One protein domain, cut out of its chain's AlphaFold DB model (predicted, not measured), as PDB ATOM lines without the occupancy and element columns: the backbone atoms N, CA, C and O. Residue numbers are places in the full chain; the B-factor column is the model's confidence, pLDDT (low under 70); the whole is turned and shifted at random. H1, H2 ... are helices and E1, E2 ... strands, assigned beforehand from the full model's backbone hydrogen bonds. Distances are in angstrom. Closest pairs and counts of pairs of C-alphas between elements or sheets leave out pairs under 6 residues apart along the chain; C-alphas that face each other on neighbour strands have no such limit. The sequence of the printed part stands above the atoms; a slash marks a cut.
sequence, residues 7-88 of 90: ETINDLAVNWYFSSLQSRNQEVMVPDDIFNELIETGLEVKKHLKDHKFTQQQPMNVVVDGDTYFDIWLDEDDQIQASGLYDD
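This is residues 7 to 88 of the 90 residues of an uncharacterized protein of Pedobacter sp. V48 (UniProt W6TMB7). Two helices, H1 and H2, cross one face of a small sheet, E1 - E2 - E3, in two layers, the other face bare; residues 24 to 29 stick out. The 82 printed residues, class mixed, run H1 H2 E1 E2 E3, the strands an antiparallel meander, each beside the one before. The whole is compact, radius of gyration of the C-alphas 12.7 A, spanning 35 by 28 by 22 A.

Start with H1, residues 7 to 24, and H2, residues 32 to 52: they touch, closest C-alphas Trp 16 and Thr 41, 5.5 A apart, opposite ways at a steep tilt of 47 degrees. In both, every O i to N i+4 pair is within hydrogen-bond range. Next find E1, residues 60 to 63, E2, residues 68 to 74, and E3, residues 80 to 82. H1 is on this sheet, height 9.1 A, its C-alpha 10 5.6 A from C-alpha 62, their closest pair. H2 is on the same face; its closest C-alphas to E2 are Leu 49 and Trp 73, 6.5 A. In hairpin E1 and E2, N 60 and O 72 are 2.9 A apart; in hairpin E2 and E3, N 81 and O 73, 2.8 A.

Find C-alpha 7 at (145.312, 159.864, 154.885), where H1 begins, 26.1 A long; H2 spans 30.6 A, E1 9.7 A, E2 21.1 A, and E3 6.8 A, ending with C-alpha 82 at (156.421, 146.662, 150.816).

The farthest C-alphas, Glu 27 and His 52, are 35.9 A apart. The printed part has no cut and no long link; pLDDT is under 70 at residues 26 to 28.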
ATOM      1  N   GLU A   7     146.394 160.861 154.818       84.88
ATOM      2  CA  GLU A   7     145.312 159.864 154.885       84.88
ATOM      3  C   GLU A   7     144.979 159.294 153.497       84.88
ATOM      4  O   GLU A   7     144.911 158.081 153.322       84.88
ATOM      5  N   THR A   8     144.861 160.141 152.472       88.56
ATOM      6  CA  THR A   8     144.600 159.670 151.104       88.56
ATOM      7  C   THR A   8     145.769 158.843 150.554       88.56
ATOM      8  O   THR A   8     145.548 157.856 149.849       88.56
ATOM      9  N   ILE A   9     147.019 159.220 150.846       89.62
ATOM     10  CA  ILE A   9     148.195 158.441 150.409       89.62
ATOM     11  C   ILE A   9     148.211 157.078 151.110       89.62
ATOM     12  O   ILE A   9     148.503 156.068 150.469       89.62
ATOM     13  N   ASN A  10     147.860 157.051 152.397       93.81
ATOM     14  CA  ASN A  10     147.717 155.827 153.173       93.81
ATOM     15  C   ASN A  10     146.677 154.887 152.545       93.81
ATOM     16  O   ASN A  10     147.005 153.747 152.222       93.81
ATOM     17  N   ASP A  11     145.468 155.383 152.271       93.12
ATOM     18  CA  ASP A  11     144.396 154.594 151.650       93.12
ATOM     19  C   ASP A  11     144.801 154.040 150.276       93.12
ATOM     20  O   ASP A  11     144.542 152.878 149.949       93.12
ATOM     21  N   LEU A  12     145.487 154.848 149.461       94.38
ATOM     22  CA  LEU A  12     146.016 154.408 148.169       94.38
ATOM     23  C   LEU A  12     147.072 153.307 148.326       94.38
ATOM     24  O   LEU A  12     147.049 152.333 147.568       94.38
ATOM     25  N   ALA A  13     147.979 153.438 149.296       95.19
ATOM     26  CA  ALA A  13     149.003 152.436 149.575       95.19
ATOM     27  C   ALA A  13     148.390 151.115 150.068       95.19
ATOM     28  O   ALA A  13     148.805 150.048 149.610       95.19
ATOM     29  N   VAL A  14     147.366 151.183 150.926       95.44
ATOM     30  CA  VAL A  14     146.580 150.026 151.388       95.44
ATOM     31  C   VAL A  14     145.912 149.316 150.206       95.44
ATOM     32  O   VAL A  14     146.104 148.111 150.015       95.44
ATOM     33  N   ASN A  15     145.185 150.056 149.365       93.75
ATOM     34  CA  ASN A  15     144.490 149.491 148.204       93.75
ATOM     35  C   ASN A  15     145.460 148.841 147.212       93.75
ATOM     36  O   ASN A  15     145.226 147.717 146.751       93.75
ATOM     37  N   TRP A  16     146.577 149.515 146.919       95.38
ATOM     38  CA  TRP A  16     147.625 148.973 146.061       95.38
ATOM     39  C   TRP A  16     148.204 147.674 146.636       95.38
ATOM     40  O   TRP A  16     148.317 146.678 145.917       95.38
ATOM     41  N   TYR A  17     148.529 147.657 147.934       94.75
ATOM     42  CA  TYR A  17     149.128 146.501 148.598       94.75
ATOM     43  C   TYR A  17     148.235 145.265 148.476       94.75
ATOM     44  O   TYR A  17     148.671 144.237 147.947       94.75
ATOM     45  N   PHE A  18     146.964 145.373 148.868       91.69
ATOM     46  CA  PHE A  18     146.033 144.246 148.814       91.69
ATOM     47  C   PHE A  18     145.712 143.806 147.382       91.69
ATOM     48  O   PHE A  18     145.666 142.601 147.117       91.69
ATOM     49  N   SER A  19     145.598 144.742 146.434       90.56
ATOM     50  CA  SER A  19     145.450 144.409 145.008       90.56
ATOM     51  C   SER A  19     146.673 143.653 144.473       90.56
ATOM     52  O   SER A  19     146.548 142.679 143.724       90.56
ATOM     53  N   SER A  20     147.879 144.037 144.909       91.00
ATOM     54  CA  SER A  20     149.120 143.380 144.495       91.00
ATOM     55  C   SER A  20     149.200 141.941 145.014       91.00
ATOM     56  O   SER A  20     149.589 141.040 144.266       91.00
ATOM     57  N   LEU A  21     148.761 141.690 146.252       88.69
ATOM     58  CA  LEU A  21     148.692 140.347 146.829       88.69
ATOM     59  C   LEU A  21     147.703 139.459 146.073       88.69
ATOM     60  O   LEU A  21     148.029 138.315 145.753       88.69
ATOM     61  N   GLN A  22     146.530 139.998 145.729       83.44
ATOM     62  CA  GLN A  22     145.539 139.281 144.923       83.44
ATOM     63  C   GLN A  22     146.103 138.901 143.548       83.44
ATOM     64  O   GLN A  22     145.894 137.777 143.098       83.44
ATOM     65  N   SER A  23     146.891 139.786 142.927       80.81
ATOM     66  CA  SER A  23     147.504 139.522 141.619       80.81
ATOM     67  C   SER A  23     148.600 138.450 141.626       80.81
ATOM     68  O   SER A  23     148.836 137.784 140.617       80.81
ATOM     69  N   ARG A  24     149.274 138.256 142.768       75.81
ATOM     70  CA  ARG A  24     150.355 137.268 142.931       75.81
ATOM     71  C   ARG A  24     149.850 135.840 143.132       75.81
ATOM     72  O   ARG A  24     150.628 134.907 142.943       75.81
ATOM     73  N   ASN A  25     148.575 135.647 143.469       70.44
ATOM     74  CA  ASN A  25     147.953 134.322 143.498       70.44
ATOM     75  C   ASN A  25     147.666 133.848 142.061       70.44
ATOM     76  O   ASN A  25     146.537 133.881 141.580       70.44
ATOM     77  N   GLN A  26     148.726 133.396 141.381       56.84
ATOM     78  CA  GLN A  26     148.784 133.009 139.960       56.84
ATOM     79  C   GLN A  26     147.844 131.861 139.538       56.84
ATOM     80  O   GLN A  26     147.792 131.518 138.357       56.84
ATOM     81  N   GLU A  27     147.103 131.257 140.467       63.81
ATOM     82  CA  GLU A  27     146.120 130.212 140.158       63.81
ATOM     83  C   GLU A  27     144.755 130.773 139.732       63.81
ATOM     84  O   GLU A  27     143.929 130.035 139.191       63.81
ATOM     85  N   VAL A  28     144.513 132.076 139.920       64.12
ATOM     86  CA  VAL A  28     143.249 132.729 139.568       64.12
ATOM     87  C   VAL A  28     143.512 133.816 138.532       64.12
ATOM     88  O   VAL A  28     144.341 134.699 138.733       64.12
ATOM     89  N   MET A  29     142.796 133.760 137.406       74.00
ATOM     90  CA  MET A  29     142.759 134.862 136.446       74.00
ATOM     91  C   MET A  29     142.220 136.100 137.170       74.00
ATOM     92  O   MET A  29     141.048 136.135 137.546       74.00
ATOM     93  N   VAL A  30     143.088 137.083 137.398       76.56
ATOM     94  CA  VAL A  30     142.713 138.363 137.997       76.56
ATOM     95  C   VAL A  30     141.778 139.074 137.014       76.56
ATOM     96  O   VAL A  30     142.151 139.211 135.848       76.56
ATOM     97  N   PRO A  31     140.575 139.501 137.432       82.62
ATOM     98  CA  PRO A  31     139.705 140.318 136.594       82.62
ATOM     99  C   PRO A  31     140.430 141.573 136.094       82.62
ATOM    100  O   PRO A  31     141.137 142.220 136.869       82.62
ATOM    101  N   ASP A  32     140.211 141.940 134.829       85.12
ATOM    102  CA  ASP A  32     140.855 143.102 134.194       85.12
ATOM    103  C   ASP A  32     140.674 144.394 135.011       85.12
ATOM    104  O   ASP A  32     141.591 145.208 135.094       85.12
ATOM    105  N   ASP A  33     139.525 144.557 135.668       84.31
ATOM    106  CA  ASP A  33     139.230 145.724 136.506       84.31
ATOM    107  C   ASP A  33     140.187 145.838 137.706       84.31
ATOM    108  O   ASP A  33     140.720 146.915 137.960       84.31
ATOM    109  N   ILE A  34     140.491 144.723 138.384       81.75
ATOM    110  CA  ILE A  34     141.436 144.695 139.517       81.75
ATOM    111  C   ILE A  34     142.861 144.964 139.028       81.75
ATOM    112  O   ILE A  34     143.644 145.646 139.687       81.75
ATOM    113  N   PHE A  35     143.214 144.441 137.852       86.56
ATOM    114  CA  PHE A  35     144.525 144.693 137.260       86.56
ATOM    115  C   PHE A  35     144.713 146.171 136.881       86.56
ATOM    116  O   PHE A  35     145.773 146.742 137.143       86.56
ATOM    117  N   ASN A  36     143.685 146.804 136.313       89.00
ATOM    118  CA  ASN A  36     143.702 148.235 136.009       89.00
ATOM    119  C   ASN A  36     143.807 149.074 137.287       89.00
ATOM    120  O   ASN A  36     144.644 149.972 137.355       89.00
ATOM    121  N   GLU A  37     143.033 148.737 138.320       88.75
ATOM    122  CA  GLU A  37     143.088 149.414 139.616       88.75
ATOM    123  C   GLU A  37     144.480 149.304 140.261       88.75
ATOM    124  O   GLU A  37     145.020 150.302 140.738       88.75
ATOM    125  N   LEU A  38     145.123 148.132 140.195       91.19
ATOM    126  CA  LEU A  38     146.500 147.937 140.665       91.19
ATOM    127  C   LEU A  38     147.501 148.853 139.939       91.19
ATOM    128  O   LEU A  38     148.403 149.411 140.568       91.19
ATOM    129  N   ILE A  39     147.360 149.009 138.618       92.25
ATOM    130  CA  ILE A  39     148.220 149.902 137.830       92.25
ATOM    131  C   ILE A  39     147.986 151.360 138.232       92.25
ATOM    132  O   ILE A  39     148.951 152.079 138.493       92.25
ATOM    133  N   GLU A  40     146.731 151.803 138.281       93.75
ATOM    134  CA  GLU A  40     146.381 153.196 138.579       93.75
ATOM    135  C   GLU A  40     146.812 153.600 139.993       93.75
ATOM    136  O   GLU A  40     147.518 154.598 140.164       93.75
ATOM    137  N   THR A  41     146.470 152.785 140.994       93.69
ATOM    138  CA  THR A  41     146.874 153.013 142.390       93.69
ATOM    139  C   THR A  41     148.392 152.973 142.544       93.69
ATOM    140  O   THR A  41     148.970 153.856 143.180       93.69
ATOM    141  N   GLY A  42     149.068 152.027 141.885       95.00
ATOM    142  CA  GLY A  42     150.526 151.927 141.912       95.00
ATOM    143  C   GLY A  42     151.222 153.152 141.319       95.00
ATOM    144  O   GLY A  42     152.228 153.614 141.860       95.00
ATOM    145  N   LEU A  43     150.688 153.726 140.239       95.62
ATOM    146  CA  LEU A  43     151.243 154.942 139.643       95.62
ATOM    147  C   LEU A  43     151.138 156.151 140.585       95.62
ATOM    148  O   LEU A  43     152.113 156.899 140.704       95.62
ATOM    149  N   GLU A  44     150.004 156.328 141.269       94.56
ATOM    150  CA  GLU A  44     149.827 157.457 142.192       94.56
ATOM    151  C   GLU A  44     150.674 157.281 143.461       94.56
ATOM    152  O   GLU A  44     151.407 158.199 143.836       94.56
ATOM    153  N   VAL A  45     150.694 156.082 144.057       95.06
ATOM    154  CA  VAL A  45     151.567 155.767 145.204       95.06
ATOM    155  C   VAL A  45     153.033 156.013 144.847       95.06
ATOM    156  O   VAL A  45     153.733 156.735 145.555       95.06
ATOM    157  N   LYS A  46     153.507 155.500 143.702       95.69
ATOM    158  CA  LYS A  46     154.896 155.692 143.251       95.69
ATOM    159  C   LYS A  46     155.273 157.164 143.135       95.69
ATOM    160  O   LYS A  46     156.387 157.536 143.501       95.69
ATOM    161  N   LYS A  47     154.373 158.009 142.632       94.31
ATOM    162  CA  LYS A  47     154.599 159.456 142.542       94.31
ATOM    163  C   LYS A  47     154.796 160.075 143.928       94.31
ATOM    164  O   LYS A  47     155.765 160.806 144.117       94.31
ATOM    165  N   HIS A  48     153.972 159.708 144.907       92.44
ATOM    166  CA  HIS A  48     154.135 160.165 146.289       92.44
ATOM    167  C   HIS A  48     155.444 159.697 146.923       92.44
ATOM    168  O   HIS A  48     156.134 160.505 147.552       92.44
ATOM    169  N   LEU A  49     155.821 158.433 146.708       94.19
ATOM    170  CA  LEU A  49     157.085 157.897 147.208       94.19
ATOM    171  C   LEU A  49     158.295 158.616 146.598       94.19
ATOM    172  O   LEU A  49     159.259 158.902 147.308       94.19
ATOM    173  N   LYS A  50     158.226 158.977 145.308       93.81
ATOM    174  CA  LYS A  50     159.265 159.766 144.626       93.81
ATOM    175  C   LYS A  50     159.364 161.189 145.163       93.81
ATOM    176  O   LYS A  50     160.472 161.648 145.441       93.81
ATOM    177  N   ASP A  51     158.232 161.872 145.315       92.81
ATOM    178  CA  ASP A  51     158.189 163.271 145.756       92.81
ATOM    179  C   ASP A  51     158.771 163.434 147.170       92.81
ATOM    180  O   ASP A  51     159.530 164.373 147.428       92.81
ATOM    181  N   HIS A  52     158.487 162.477 148.059       90.00
ATOM    182  CA  HIS A  52     158.959 162.477 149.448       90.00
ATOM    183  C   HIS A  52     160.266 161.704 149.663       90.00
ATOM    184  O   HIS A  52     160.839 161.770 150.748       90.00
ATOM    185  N   LYS A  53     160.776 161.027 148.625       93.00
ATOM    186  CA  LYS A  53     162.010 160.224 148.655       93.00
ATOM    187  C   LYS A  53     161.992 159.140 149.738       93.00
ATOM    188  O   LYS A  53     162.985 158.955 150.442       93.00
ATOM    189  N   PHE A  54     160.879 158.420 149.857       94.69
ATOM    190  CA  PHE A  54     160.798 157.261 150.744       94.69
ATOM    191  C   PHE A  54     161.646 156.113 150.185       94.69
ATOM    192  O   PHE A  54     161.491 155.702 149.033       94.69
ATOM    193  N   THR A  55     162.560 155.612 151.010       95.44
ATOM    194  CA  THR A  55     163.546 154.576 150.656       95.44
ATOM    195  C   THR A  55     163.514 153.462 151.691       95.44
ATOM    196  O   THR A  55     162.902 153.616 152.739       95.44
ATOM    197  N   GLN A  56     164.220 152.355 151.463       94.81
ATOM    198  CA  GLN A  56     164.269 151.259 152.438       94.81
ATOM    199  C   GLN A  56     164.747 151.693 153.840       94.81
ATOM    200  O   GLN A  56     164.328 151.122 154.839       94.81
ATOM    201  N   GLN A  57     165.639 152.687 153.928       95.12
ATOM    202  CA  GLN A  57     166.154 153.191 155.212       95.12
ATOM    203  C   GLN A  57     165.196 154.165 155.902       95.12
ATOM    204  O   GLN A  57     165.313 154.407 157.100       95.12
ATOM    205  N   GLN A  58     164.287 154.752 155.131       95.69
ATOM    206  CA  GLN A  58     163.291 155.698 155.598       95.69
ATOM    207  C   GLN A  58     161.992 155.410 154.840       95.69
ATOM    208  O   GLN A  58     161.659 156.150 153.904       95.69
ATOM    209  N   PRO A  59     161.328 154.282 155.152       96.06
ATOM    210  CA  PRO A  59     160.094 153.917 154.487       96.06
ATOM    211  C   PRO A  59     158.950 154.805 154.975       96.06
ATOM    212  O   PRO A  59     159.038 155.460 156.018       96.06
ATOM    213  N   MET A  60     157.871 154.827 154.203       94.44
ATOM    214  CA  MET A  60     156.596 155.333 154.682       94.44
ATOM    215  C   MET A  60     155.918 154.221 155.482       94.44
ATOM    216  O   MET A  60     155.729 153.127 154.955       94.44
ATOM    217  N   ASN A  61     155.538 154.515 156.723       94.19
ATOM    218  CA  ASN A  61     154.691 153.633 157.515       94.19
ATOM    219  C   ASN A  61     153.229 153.833 157.089       94.19
ATOM    220  O   ASN A  61     152.750 154.968 157.030       94.19
ATOM    221  N   VAL A  62     152.562 152.740 156.740       94.81
ATOM    222  CA  VAL A  62     151.177 152.697 156.275       94.81
ATOM    223  C   VAL A  62     150.345 151.967 157.317       94.81
ATOM    224  O   VAL A  62     150.657 150.842 157.712       94.81
ATOM    225  N   VAL A  63     149.274 152.622 157.746       94.12
ATOM    226  CA  VAL A  63     148.334 152.155 158.760       94.12
ATOM    227  C   VAL A  63     147.186 151.430 158.067       94.12
ATOM    228  O   VAL A  63     146.470 152.030 157.264       94.12
ATOM    229  N   VAL A  64     146.998 150.147 158.361       91.00
ATOM    230  CA  VAL A  64     145.840 149.386 157.866       91.00
ATOM    231  C   VAL A  64     144.657 149.575 158.811       91.00
ATOM    232  O   VAL A  64     143.545 149.857 158.366       91.00
ATOM    233  N   ASP A  65     144.908 149.451 160.114       88.25
ATOM    234  CA  ASP A  65     143.953 149.716 161.185       88.25
ATOM    235  C   ASP A  65     144.679 150.147 162.474       88.25
ATOM    236  O   ASP A  65     145.824 150.582 162.422       88.25
ATOM    237  N   GLY A  66     143.989 150.112 163.619       80.44
ATOM    238  CA  GLY A  66     144.499 150.644 164.884       80.44
ATOM    239  C   GLY A  66     145.803 150.017 165.375       80.44
ATOM    240  O   GLY A  66     146.536 150.721 166.058       80.44
ATOM    241  N   ASP A  67     146.078 148.760 165.006       89.50
ATOM    242  CA  ASP A  67     147.237 148.003 165.496       89.50
ATOM    243  C   ASP A  67     148.033 147.328 164.359       89.50
ATOM    244  O   ASP A  67     149.123 146.813 164.605       89.50
ATOM    245  N   THR A  68     147.527 147.347 163.118       91.75
ATOM    246  CA  THR A  68     148.139 146.681 161.956       91.75
ATOM    247  C   THR A  68     148.812 147.677 161.013       91.75
ATOM    248  O   THR A  68     148.168 148.595 160.487       91.75
ATOM    249  N   TYR A  69     150.085 147.430 160.693       94.31
ATOM    250  CA  TYR A  69     150.903 148.325 159.870       94.31
ATOM    251  C   TYR A  69     151.752 147.580 158.837       94.31
ATOM    252  O   TYR A  69     151.993 146.372 158.926       94.31
ATOM    253  N   PHE A  70     152.240 148.321 157.842       96.19
ATOM    254  CA  PHE A  70     153.345 147.897 156.983       96.19
ATOM    255  C   PHE A  70     154.168 149.088 156.498       96.19
ATOM    256  O   PHE A  70     153.709 150.226 156.476       96.19
ATOM    257  N   ASP A  71     155.385 148.811 156.051       96.56
ATOM    258  CA  ASP A  71     156.265 149.794 155.436       96.56
ATOM    259  C   ASP A  71     156.205 149.702 153.916       96.56
ATOM    260  O   ASP A  71     156.197 148.603 153.351       96.56
ATOM    261  N   ILE A  72     156.230 150.853 153.247       96.88
ATOM    262  CA  ILE A  72     156.297 150.963 151.787       96.88
ATOM    263  C   ILE A  72     157.407 151.935 151.363       96.88
ATOM    264  O   ILE A  72     157.622 152.984 151.976       96.88
ATOM    265  N   TRP A  73     158.156 151.584 150.317       97.25
ATOM    266  CA  TRP A  73     159.276 152.394 149.825       97.25
ATOM    267  C   TRP A  73     159.578 152.157 148.343       97.25
ATOM    268  O   TRP A  73     159.070 151.215 147.735       97.25
ATOM    269  N   LEU A  74     160.423 153.012 147.758       97.44
ATOM    270  CA  LEU A  74     161.035 152.756 146.451       97.44
ATOM    271  C   LEU A  74     162.414 152.123 146.616       97.44
ATOM    272  O   LEU A  74     163.217 152.572 147.442       97.44
ATOM    273  N   ASP A  75     162.683 151.091 145.824       96.50
ATOM    274  CA  ASP A  75     164.028 150.541 145.670       96.50
ATOM    275  C   ASP A  75     164.869 151.322 144.640       96.50
ATOM    276  O   ASP A  75     164.452 152.350 144.098       96.50
ATOM    277  N   GLU A  76     166.089 150.840 144.392       94.56
ATOM    278  CA  GLU A  76     167.049 151.451 143.461       94.56
ATOM    279  C   GLU A  76     166.567 151.442 141.996       94.56
ATOM    280  O   GLU A  76     167.029 152.260 141.198       94.56
ATOM    281  N   ASP A  77     165.606 150.576 141.657       96.44
ATOM    282  CA  ASP A  77     165.025 150.409 140.320       96.44
ATOM    283  C   ASP A  77     163.668 151.132 140.174       96.44
ATOM    284  O   ASP A  77     162.888 150.859 139.247       96.44
ATOM    285  N   ASP A  78     163.361 152.065 141.084       93.06
ATOM    286  CA  ASP A  78     162.078 152.768 141.178       93.06
ATOM    287  C   ASP A  78     160.870 151.816 141.331       93.06
ATOM    288  O   ASP A  78     159.741 152.184 140.971       93.06
ATOM    289  N   GLN A  79     161.052 150.587 141.809       95.44
ATOM    290  CA  GLN A  79     159.937 149.677 142.070       95.44
ATOM    291  C   GLN A  79     159.392 149.903 143.475       95.44
ATOM    292  O   GLN A  79     160.131 150.175 144.419       95.44
ATOM    293  N   ILE A  80     158.069 149.800 143.595       96.38
ATOM    294  CA  ILE A  80     157.397 149.889 144.887       96.38
ATOM    295  C   ILE A  80     157.637 148.573 145.622       96.38
ATOM    296  O   ILE A  80     157.279 147.501 145.127       96.38
ATOM    297  N   GLN A  81     158.226 148.669 146.804       97.06
ATOM    298  CA  GLN A  81     158.443 147.564 147.722       97.06
ATOM    299  C   GLN A  81     157.587 147.766 148.965       97.06
ATOM    300  O   GLN A  81     157.340 148.899 149.373       97.06
ATOM    301  N   ALA A  82     157.153 146.660 149.561       96.50
ATOM    302  CA  ALA A  82     156.421 146.662 150.816       96.50
ATOM    303  C   ALA A  82     156.941 145.560 151.741       96.50
ATOM    304  O   ALA A  82     157.382 144.502 151.274       96.50
ATOM    305  N   SER A  83     156.878 145.797 153.048       95.50
ATOM    306  CA  SER A  83     157.132 144.771 154.056       95.50
ATOM    307  C   SER A  83     155.971 143.769 154.146       95.50
ATOM    308  O   SER A  83     154.942 143.886 153.473       95.50
ATOM    309  N   GLY A  84     156.130 142.754 154.998       92.38
ATOM    310  CA  GLY A  84     154.967 142.045 155.537       92.38
ATOM    311  C   GLY A  84     154.167 142.950 156.477       92.38
ATOM    312  O   GLY A  84     154.690 143.973 156.928       92.38
ATOM    313  N   LEU A  85     152.928 142.550 156.766       93.38
ATOM    314  CA  LEU A  85     152.154 143.137 157.858       93.38
ATOM    315  C   LEU A  85     152.827 142.804 159.195       93.38
ATOM    316  O   LEU A  85     153.353 141.697 159.363       93.38
ATOM    317  N   TYR A  86     152.794 143.748 160.123       92.06
ATOM    318  CA  TYR A  86     153.172 143.539 161.514       92.06
ATOM    319  C   TYR A  86     152.181 144.254 162.432       92.06
ATOM    320  O   TYR A  86     151.640 145.301 162.070       92.06
ATOM    321  N   ASP A  87     151.965 143.655 163.601       86.94
ATOM    322  CA  ASP A  87     151.051 144.156 164.623       86.94
ATOM    323  C   ASP A  87     151.872 144.819 165.739       86.94
ATOM    324  O   ASP A  87     152.930 144.302 166.112       86.94
ATOM    325  N   ASP A  88     151.391 145.936 166.284       71.88
ATOM    326  CA  ASP A  88     152.042 146.662 167.394       71.88
ATOM    327  C   ASP A  88     151.786 146.007 168.776       71.88
ATOM    328  O   ASP A  88     152.085 146.585 169.824       71.88
TER     329      ASP A  88